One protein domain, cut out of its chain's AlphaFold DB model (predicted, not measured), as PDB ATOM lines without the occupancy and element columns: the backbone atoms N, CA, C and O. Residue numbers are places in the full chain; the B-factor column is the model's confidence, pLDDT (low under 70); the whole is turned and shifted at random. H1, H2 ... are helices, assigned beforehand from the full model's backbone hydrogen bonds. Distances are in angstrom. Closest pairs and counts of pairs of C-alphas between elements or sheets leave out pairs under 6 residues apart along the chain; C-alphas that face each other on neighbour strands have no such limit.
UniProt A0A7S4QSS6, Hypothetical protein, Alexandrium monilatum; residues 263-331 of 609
ATOM      1  N   ASP A 263       1.286  49.069 -43.416       83.56
ATOM      2  CA  ASP A 263       2.556  49.813 -43.401       83.56
ATOM      3  C   ASP A 263       2.747  50.507 -44.768       83.56
ATOM      4  O   ASP A 263       3.259  49.919 -45.728       83.56
ATOM      5  N   ILE A 264       2.249  51.744 -44.893       78.31
ATOM      6  CA  ILE A 264       2.318  52.542 -46.129       78.31
ATOM      7  C   ILE A 264       3.741  53.090 -46.323       78.31
ATOM      8  O   ILE A 264       4.170  53.288 -47.464       78.31
ATOM      9  N   GLY A 265       4.481  53.309 -45.230       73.00
ATOM     10  CA  GLY A 265       5.880  53.740 -45.251       73.00
ATOM     11  C   GLY A 265       6.842  52.677 -45.795       73.00
ATOM     12  O   GLY A 265       7.869  53.021 -46.383       73.00
ATOM     13  N   SER A 266       6.486  51.396 -45.653       77.50
ATOM     14  CA  SER A 266       7.377  50.238 -45.820       77.50
ATOM     15  C   SER A 266       8.645  50.337 -44.962       77.50
ATOM     16  O   SER A 266       9.719  49.894 -45.378       77.50
ATOM     17  N   ASP A 267       8.529  50.947 -43.779       78.00
ATOM     18  CA  ASP A 267       9.630  51.137 -42.828       78.00
ATOM     19  C   ASP A 267       9.639  50.089 -41.698       78.00
ATOM     20  O   ASP A 267      10.614  49.996 -40.946       78.00
ATOM     21  N   GLY A 268       8.614  49.229 -41.645       80.56
ATOM     22  CA  GLY A 268       8.465  48.165 -40.660       80.56
ATOM     23  C   GLY A 268       7.750  48.583 -39.373       80.56
ATOM     24  O   GLY A 268       7.604  47.735 -38.488       80.56
ATOM     25  N   CYS A 269       7.290  49.833 -39.265       84.50
ATOM     26  CA  CYS A 269       6.527  50.358 -38.141       84.50
ATOM     27  C   CYS A 269       5.149  50.843 -38.617       84.50
ATOM     28  O   CYS A 269       5.049  51.727 -39.453       84.50
ATOM     29  N   MET A 270       4.072  50.305 -38.046       86.56
ATOM     30  CA  MET A 270       2.722  50.795 -38.324       86.56
ATOM     31  C   MET A 270       2.390  51.946 -37.373       86.56
ATOM     32  O   MET A 270       2.483  51.778 -36.154       86.56
ATOM     33  N   GLU A 271       1.995  53.092 -37.918       86.81
ATOM     34  CA  GLU A 271       1.613  54.281 -37.146       86.81
ATOM     35  C   GLU A 271       0.154  54.210 -36.655       86.81
ATOM     36  O   GLU A 271      -0.644  53.390 -37.122       86.81
ATOM     37  N   PHE A 272      -0.234  55.086 -35.714       85.12
ATOM     38  CA  PHE A 272      -1.576  55.042 -35.103       85.12
ATOM     39  C   PHE A 272      -2.715  55.058 -36.131       85.12
ATOM     40  O   PHE A 272      -3.658  54.279 -36.006       85.12
ATOM     41  N   ASP A 273      -2.636  55.929 -37.139       85.94
ATOM     42  CA  ASP A 273      -3.688  56.067 -38.151       85.94
ATOM     43  C   ASP A 273      -3.788  54.821 -39.048       85.94
ATOM     44  O   ASP A 273      -4.886  54.434 -39.450       85.94
ATOM     45  N   GLU A 274      -2.665  54.153 -39.325       88.00
ATOM     46  CA  GLU A 274      -2.610  52.909 -40.098       88.00
ATOM     47  C   GLU A 274      -3.177  51.732 -39.297       88.00
ATOM     48  O   GLU A 274      -4.007  50.979 -39.811       88.00
ATOM     49  N   TYR A 275      -2.813  51.630 -38.014       86.94
ATOM     50  CA  TYR A 275      -3.363  50.653 -37.075       86.94
ATOM     51  C   TYR A 275      -4.867  50.856 -36.866       86.94
ATOM     52  O   TYR A 275      -5.652  49.921 -37.022       86.94
ATOM     53  N   ALA A 276      -5.304  52.085 -36.576       83.88
ATOM     54  CA  ALA A 276      -6.714  52.408 -36.376       83.88
ATOM     55  C   ALA A 276      -7.534  52.121 -37.640       83.88
ATOM     56  O   ALA A 276      -8.658  51.609 -37.562       83.88
ATOM     57  N   LYS A 277      -6.950  52.385 -38.815       85.25
ATOM     58  CA  LYS A 277      -7.520  52.020 -40.109       85.25
ATOM     59  C   LYS A 277      -7.602  50.501 -40.289       85.25
ATOM     60  O   LYS A 277      -8.670  50.039 -40.668       85.25
ATOM     61  N   LEU A 278      -6.552  49.734 -39.987       84.69
ATOM     62  CA  LEU A 278      -6.542  48.265 -40.060       84.69
ATOM     63  C   LEU A 278      -7.605  47.645 -39.140       84.69
ATOM     64  O   LEU A 278      -8.399  46.811 -39.581       84.69
ATOM     65  N   VAL A 279      -7.668  48.092 -37.883       78.81
ATOM     66  CA  VAL A 279      -8.657  47.628 -36.899       78.81
ATOM     67  C   VAL A 279     -10.076  47.947 -37.370       78.81
ATOM     68  O   VAL A 279     -10.948  47.081 -37.309       78.81
ATOM     69  N   THR A 280     -10.307  49.141 -37.924       79.38
ATOM     70  CA  THR A 280     -11.615  49.546 -38.469       79.38
ATOM     71  C   THR A 280     -11.989  48.780 -39.742       79.38
ATOM     72  O   THR A 280     -13.128  48.330 -39.883       79.38
ATOM     73  N   ASP A 281     -11.051  48.618 -40.679       78.75
ATOM     74  CA  ASP A 281     -11.288  47.993 -41.984       78.75
ATOM     75  C   ASP A 281     -11.549  46.495 -41.894       78.75
ATOM     76  O   ASP A 281     -12.170  45.952 -42.801       78.75
ATOM     77  N   PHE A 282     -11.137  45.835 -40.814       72.38
ATOM     78  CA  PHE A 282     -11.438  44.422 -40.590       72.38
ATOM     79  C   PHE A 282     -12.352  44.169 -39.388       72.38
ATOM     80  O   PHE A 282     -12.798  43.043 -39.202       72.38
ATOM     81  N   ARG A 283     -12.700  45.210 -38.616       70.94
ATOM     82  CA  ARG A 283     -13.418  45.108 -37.333       70.94
ATOM     83  C   ARG A 283     -12.698  44.165 -36.367       70.94
ATOM     84  O   ARG A 283     -13.298  43.238 -35.831       70.94
ATOM     85  N   LEU A 284     -11.393  44.364 -36.185       75.50
ATOM     86  CA  LEU A 284     -10.670  43.609 -35.163       75.50
ATOM     87  C   LEU A 284     -11.206  44.005 -33.778       75.50
ATOM     88  O   LEU A 284     -11.476  45.189 -33.564       75.50
ATOM     89  N   PRO A 285     -11.344  43.062 -32.829       68.62
ATOM     90  CA  PRO A 285     -11.768  43.365 -31.468       68.62
ATOM     91  C   PRO A 285     -10.587  43.962 -30.688       68.62
ATOM     92  O   PRO A 285     -10.049  43.334 -29.787       68.62
ATOM     93  N   MET A 286     -10.121  45.141 -31.100       77.31
ATOM     94  CA  MET A 286      -8.944  45.818 -30.561       77.31
ATOM     95  C   MET A 286      -9.261  47.283 -30.255       77.31
ATOM     96  O   MET A 286     -10.039  47.928 -30.962       77.31
ATOM     97  N   ALA A 287      -8.647  47.838 -29.211       70.75
ATOM     98  CA  ALA A 287      -8.866  49.230 -28.832       70.75
ATOM     99  C   ALA A 287      -8.318  50.224 -29.879       70.75
ATOM    100  O   ALA A 287      -7.159  50.140 -30.286       70.75
ATOM    101  N   VAL A 288      -9.144  51.208 -30.262       76.00
ATOM    102  CA  VAL A 288      -8.851  52.219 -31.307       76.00
ATOM    103  C   VAL A 288      -8.535  53.606 -30.714       76.00
ATOM    104  O   VAL A 288      -8.659  54.629 -31.382       76.00
ATOM    105  N   SER A 289      -8.164  53.689 -29.431       76.75
ATOM    106  CA  SER A 289      -7.763  54.961 -28.817       76.75
ATOM    107  C   SER A 289      -6.255  55.183 -28.965       76.75
ATOM    108  O   SER A 289      -5.465  54.248 -28.871       76.75
ATOM    109  N   HIS A 290      -5.845  56.436 -29.173       73.31
ATOM    110  CA  HIS A 290      -4.428  56.792 -29.315       73.31
ATOM    111  C   HIS A 290      -3.623  56.506 -28.032       73.31
ATOM    112  O   HIS A 290      -2.446  56.167 -28.089       73.31
ATOM    113  N   GLU A 291      -4.281  56.581 -26.871       65.75
ATOM    114  CA  GLU A 291      -3.721  56.174 -25.579       65.75
ATOM    115  C   GLU A 291      -3.515  54.653 -25.499       65.75
ATOM    116  O   GLU A 291      -2.437  54.213 -25.116       65.75
ATOM    117  N   ALA A 292      -4.497  53.844 -25.917       68.75
ATOM    118  CA  ALA A 292      -4.330  52.392 -25.968       68.75
ATOM    119  C   ALA A 292      -3.228  51.997 -26.958       68.75
ATOM    120  O   ALA A 292      -2.387  51.176 -26.625       68.75
ATOM    121  N   PHE A 293      -3.171  52.620 -28.138       76.06
ATOM    122  CA  PHE A 293      -2.122  52.345 -29.119       76.06
ATOM    123  C   PHE A 293      -0.712  52.566 -28.549       76.06
ATOM    124  O   PHE A 293       0.106  51.654 -28.616       76.06
ATOM    125  N   ARG A 294      -0.453  53.704 -27.888       73.31
ATOM    126  CA  ARG A 294       0.846  53.985 -27.239       73.31
ATOM    127  C   ARG A 294       1.261  52.942 -26.194       73.31
ATOM    128  O   ARG A 294       2.452  52.747 -25.976       73.31
ATOM    129  N   ARG A 295       0.299  52.275 -25.551       70.06
ATOM    130  CA  ARG A 295       0.542  51.187 -24.585       70.06
ATOM    131  C   ARG A 295       0.937  49.867 -25.260       70.06
ATOM    132  O   ARG A 295       1.652  49.055 -24.669       70.06
ATOM    133  N   LEU A 296       0.498  49.663 -26.506       70.88
ATOM    134  CA  LEU A 296       0.806  48.486 -27.327       70.88
ATOM    135  C   LEU A 296       2.135  48.617 -28.090       70.88
ATOM    136  O   LEU A 296       2.766  47.607 -28.389       70.88
ATOM    137  N   THR A 297       2.584  49.837 -28.395       71.00
ATOM    138  CA  THR A 297       3.842  50.089 -29.116       71.00
ATOM    139  C   THR A 297       5.056  49.877 -28.209       71.00
ATOM    140  O   THR A 297       5.412  50.760 -27.429       71.00
ATOM    141  N   ARG A 298       5.698  48.703 -28.298       58.19
ATOM    142  CA  ARG A 298       6.812  48.307 -27.411       58.19
ATOM    143  C   ARG A 298       8.188  48.285 -28.082       58.19
ATOM    144  O   ARG A 298       9.193  48.300 -27.373       58.19
ATOM    145  N   SER A 299       8.254  48.219 -29.416       58.09
ATOM    146  CA  SER A 299       9.497  47.855 -30.121       58.09
ATOM    147  C   SER A 299       9.929  48.758 -31.288       58.09
ATOM    148  O   SER A 299      11.124  48.799 -31.592       58.09
ATOM    149  N   CYS A 300       9.011  49.478 -31.941       62.69
ATOM    150  CA  CYS A 300       9.279  50.199 -33.190       62.69
ATOM    151  C   CYS A 300       9.343  51.720 -32.980       62.69
ATOM    152  O   CYS A 300       8.592  52.276 -32.181       62.69
ATOM    153  N   MET A 301      10.221  52.408 -33.716       62.44
ATOM    154  CA  MET A 301      10.361  53.870 -33.688       62.44
ATOM    155  C   MET A 301      10.235  54.406 -35.112       62.44
ATOM    156  O   MET A 301      11.150  54.216 -35.917       62.44
ATOM    157  N   GLY A 302       9.124  55.079 -35.405       57.12
ATOM    158  CA  GLY A 302       8.829  55.599 -36.736       57.12
ATOM    159  C   GLY A 302       9.693  56.806 -37.138       57.12
ATOM    160  O   GLY A 302      10.415  57.384 -36.303       57.12
ATOM    161  N   PRO A 303       9.628  57.234 -38.416       50.97
ATOM    162  CA  PRO A 303      10.364  58.370 -38.979       50.97
ATOM    163  C   PRO A 303       9.861  59.727 -38.441       50.97
ATOM    164  O   PRO A 303       9.322  60.569 -39.154       50.97
ATOM    165  N   GLY A 304      10.097  59.954 -37.151       54.78
ATOM    166  CA  GLY A 304       9.627  61.110 -36.382       54.78
ATOM    167  C   GLY A 304       9.969  61.060 -34.885       54.78
ATOM    168  O   GLY A 304       9.933  62.100 -34.232       54.78
ATOM    169  N   ARG A 305      10.401  59.894 -34.366       56.94
ATOM    170  CA  ARG A 305      10.545  59.556 -32.930       56.94
ATOM    171  C   ARG A 305       9.228  59.326 -32.171       56.94
ATOM    172  O   ARG A 305       9.250  59.349 -30.942       56.94
ATOM    173  N   GLU A 306       8.123  59.082 -32.865       59.44
ATOM    174  CA  GLU A 306       6.949  58.474 -32.230       59.44
ATOM    175  C   GLU A 306       7.093  56.942 -32.248       59.44
ATOM    176  O   GLU A 306       7.848  56.382 -33.053       59.44
ATOM    177  N   ALA A 307       6.471  56.278 -31.273       66.44
ATOM    178  CA  ALA A 307       6.534  54.828 -31.132       66.44
ATOM    179  C   ALA A 307       5.480  54.187 -32.041       66.44
ATOM    180  O   ALA A 307       4.310  54.562 -31.985       66.44
ATOM    181  N   GLY A 308       5.910  53.227 -32.858       76.81
ATOM    182  CA  GLY A 308       5.068  52.507 -33.814       76.81
ATOM    183  C   GLY A 308       4.886  51.040 -33.430       76.81
ATOM    184  O   GLY A 308       5.625  50.489 -32.608       76.81
ATOM    185  N   LEU A 309       3.898  50.386 -34.036       85.19
ATOM    186  CA  LEU A 309       3.622  48.969 -33.816       85.19
ATOM    187  C   LEU A 309       4.466  48.131 -34.783       85.19
ATOM    188  O   LEU A 309       4.329  48.275 -35.995       85.19
ATOM    189  N   GLY A 310       5.329  47.253 -34.267       85.81
ATOM    190  CA  GLY A 310       6.112  46.334 -35.100       85.81
ATOM    191  C   GLY A 310       5.321  45.078 -35.512       85.81
ATOM    192  O   GLY A 310       4.327  44.733 -34.870       85.81
ATOM    193  N   PRO A 311       5.771  44.315 -36.528       83.69
ATOM    194  CA  PRO A 311       5.078  43.105 -36.982       83.69
ATOM    195  C   PRO A 311       5.062  41.972 -35.940       83.69
ATOM    196  O   PRO A 311       4.150  41.149 -35.959       83.69
ATOM    197  N   ALA A 312       6.043  41.929 -35.030       81.62
ATOM    198  CA  ALA A 312       6.060  40.982 -33.913       81.62
ATOM    199  C   ALA A 312       5.029  41.359 -32.836       81.62
ATOM    200  O   ALA A 312       4.260  40.501 -32.410       81.62
ATOM    201  N   ASP A 313       4.956  42.644 -32.468       80.69
ATOM    202  CA  ASP A 313       3.930  43.151 -31.552       80.69
ATOM    203  C   ASP A 313       2.532  42.890 -32.145       80.69
ATOM    204  O   ASP A 313       1.675  42.322 -31.476       80.69
ATOM    205  N   PHE A 314       2.322  43.191 -33.435       84.94
ATOM    206  CA  PHE A 314       1.060  42.927 -34.138       84.94
ATOM    207  C   PHE A 314       0.659  41.441 -34.147       84.94
ATOM    208  O   PHE A 314      -0.525  41.139 -34.007       84.94
ATOM    209  N   GLN A 315       1.616  40.508 -34.259       83.62
ATOM    210  CA  GLN A 315       1.329  39.077 -34.104       83.62
ATOM    211  C   GLN A 315       0.778  38.773 -32.704       83.62
ATOM    212  O   GLN A 315      -0.275  38.146 -32.603       83.62
ATOM    213  N   VAL A 316       1.432  39.269 -31.648       79.38
ATOM    214  CA  VAL A 316       0.970  39.096 -30.259       79.38
ATOM    215  C   VAL A 316      -0.435  39.675 -30.078       79.38
ATOM    216  O   VAL A 316      -1.298  38.986 -29.539       79.38
ATOM    217  N   LEU A 317      -0.724  40.867 -30.621       78.06
ATOM    218  CA  LEU A 317      -2.074  41.447 -30.553       78.06
ATOM    219  C   LEU A 317      -3.128  40.524 -31.183       78.06
ATOM    220  O   LEU A 317      -4.213  40.346 -30.627       78.06
ATOM    221  N   LEU A 318      -2.830  39.945 -32.351       77.62
ATOM    222  CA  LEU A 318      -3.739  39.038 -33.057       77.62
ATOM    223  C   LEU A 318      -3.919  37.697 -32.322       77.62
ATOM    224  O   LEU A 318      -5.001  37.114 -32.401       77.62
ATOM    225  N   GLU A 319      -2.902  37.212 -31.605       76.25
ATOM    226  CA  GLU A 319      -2.975  36.007 -30.766       76.25
ATOM    227  C   GLU A 319      -3.779  36.249 -29.477       76.25
ATOM    228  O   GLU A 319      -4.673  35.468 -29.151       76.25
ATOM    229  N   GLU A 320      -3.537  37.359 -28.773       70.62
ATOM    230  CA  GLU A 320      -4.263  37.744 -27.551       70.62
ATOM    231  C   GLU A 320      -5.751  38.019 -27.827       70.62
ATOM    232  O   GLU A 320      -6.637  37.577 -27.077       70.62
ATOM    233  N   ALA A 321      -6.031  38.681 -28.956       68.44
ATOM    234  CA  ALA A 321      -7.375  38.883 -29.492       68.44
ATOM    235  C   ALA A 321      -8.026  37.591 -30.027       68.44
ATOM    236  O   ALA A 321      -9.221  37.587 -30.314       68.44
ATOM    237  N   GLY A 322      -7.280  36.487 -30.149       66.75
ATOM    238  CA  GLY A 322      -7.791  35.205 -30.635       66.75
ATOM    239  C   GLY A 322      -8.091  35.172 -32.140       66.75
ATOM    240  O   GLY A 322      -8.792  34.268 -32.602       66.75
ATOM    241  N   VAL A 323      -7.600  36.144 -32.913       72.56
ATOM    242  CA  VAL A 323      -7.877  36.299 -34.353       72.56
ATOM    243  C   VAL A 323      -7.183  35.206 -35.169       72.56
ATOM    244  O   VAL A 323      -7.783  34.672 -36.102       72.56
ATOM    245  N   LEU A 324      -5.961  34.811 -34.794       70.19
ATOM    246  CA  LEU A 324      -5.218  33.722 -35.456       70.19
ATOM    247  C   LEU A 324      -5.754  32.328 -35.096       70.19
ATOM    248  O   LEU A 324      -5.417  31.346 -35.753       70.19
ATOM    249  N   GLN A 325      -6.594  32.240 -34.067       65.12
ATOM    250  CA  GLN A 325      -7.154  30.996 -33.554       65.12
ATOM    251  C   GLN A 325      -8.612  30.795 -33.980       65.12
ATOM    252  O   GLN A 325      -8.996  29.690 -34.339       65.12
ATOM    253  N   THR A 326      -9.429  31.849 -33.939       56.94
ATOM    254  CA  THR A 326     -10.888  31.756 -34.144       56.94
ATOM    255  C   THR A 326     -11.380  32.409 -35.433       56.94
ATOM    256  O   THR A 326     -12.505  32.145 -35.848       56.94
ATOM    257  N   GLY A 327     -10.584  33.299 -36.039       55.28
ATOM    258  CA  GLY A 327     -10.936  34.064 -37.238       55.28
ATOM    259  C   GLY A 327     -12.021  35.115 -37.100       55.28
ATOM    260  O   GLY A 327     -12.102  36.001 -37.946       55.28
ATOM    261  N   ALA A 328     -12.826  35.075 -36.044       51.28
ATOM    262  CA  ALA A 328     -13.948  35.979 -35.896       51.28
ATOM    263  C   ALA A 328     -13.497  37.445 -35.759       51.28
ATOM    264  O   ALA A 328     -12.641  37.785 -34.945       51.28
ATOM    265  N   SER A 329     -14.178  38.345 -36.478       48.06
ATOM    266  CA  SER A 329     -14.154  39.800 -36.228       48.06
ATOM    267  C   SER A 329     -14.956  40.194 -34.980       48.06
ATOM    268  O   SER A 329     -15.459  41.313 -34.880       48.06
ATOM    269  N   VAL A 330     -15.257  39.228 -34.119       45.72
ATOM    270  CA  VAL A 330     -16.249  39.361 -33.061       45.72
ATOM    271  C   VAL A 330     -15.514  39.214 -31.752       45.72
ATOM    272  O   VAL A 330     -14.891  38.185 -31.496       45.72
ATOM    273  N   GLU A 331     -15.605  40.282 -30.964       51.28
ATOM    274  CA  GLU A 331     -15.323  40.358 -29.532       51.28
ATOM    275  C   GLU A 331     -15.418  38.984 -28.880       51.28
ATOM    276  O   GLU A 331     -16.471  38.341 -28.942       51.28
TER     277      GLU A 331
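Overview. This is residues 263 to 331 of the 609 residues of the protein "Hypothetical protein" of Alexandrium monilatum (UniProt A0A7S4QSS6). Three short helices, H1, H2 and H3, are set with their centres in a triangle, H2 lying crosswise to both H1 and H3, and no two helices clearly touch. The fourth, H4, is a small turn of helix just past the end of H3, at one end of the long axis, and the loop of residues 300 to 308 makes the other end. The printed part has 69 residues with four named helices, in the order H1, H2, H3, H4, and no named strand; the class is all helix, though under half of the residues, 32 of 69, are in named elements. The whole is compact, with a radius of gyration of the C-alphas of 11.6 A, yet elongated in outline, with spans of 35 by 21 by 19 A.

Arrangement. Begin with H1, residues 272 to 282, the longest helix. Look from its Phe 272 toward H2, residues 290 to 296: the two are close but not clearly touching, and the closest C-alphas, those of Phe 272 and Phe 293, are 6.6 A apart. Their lines are about perpendicular, at 88 degrees. At Leu 296 you find H2 close to, but not clearly touching, H3, residues 311 to 320; the closest C-alphas, those of Leu 296 and Asp 313, are 7.5 A apart. These two lines are also about perpendicular, at 86 degrees. H4, residues 323 to 326, is close to H3 but not clearly touching it, with the closest C-alphas, of Leu 318 and Leu 324, 6.0 A apart. H1 is apart from H3 and from H4, and H2 is apart from H4. In H1, H2 and H3 every O i to N i+4 pair is within hydrogen-bond range; H4 is too short for such a pair, and its 1 pair of O i and N i+3 is not within range.

Along the chain. Find C-alpha 272 at (-1.576, 55.042, -35.103); from there H1 runs 15.5 A to C-alpha 282 at (-11.438, 44.422, -40.590). H2, residues 290 to 296, covers 10.0 A from first to last C-alpha, and H3, residues 311 to 320, covers 14.3 A. H4 begins at Val 323 and ends 5.5 A on, at C-alpha 326, (-10.888, 31.756, -34.144).

Size, cuts and confidence. Look to C-alphas 304 and 326, of Gly and Thr, for the two farthest apart, 35.9 A. The printed part has no cut. The link from H2 to H3, residues 297 to 310, is long, and within it residues 300 to 301 pair antiparallel with residues 307 to 308; the link H1 to H2 is short and H3 to H4 is tight. The mean pLDDT of the printed part is 72.5, and 22 residues are under 70, among them residues 298 to 307 and 325 to 331.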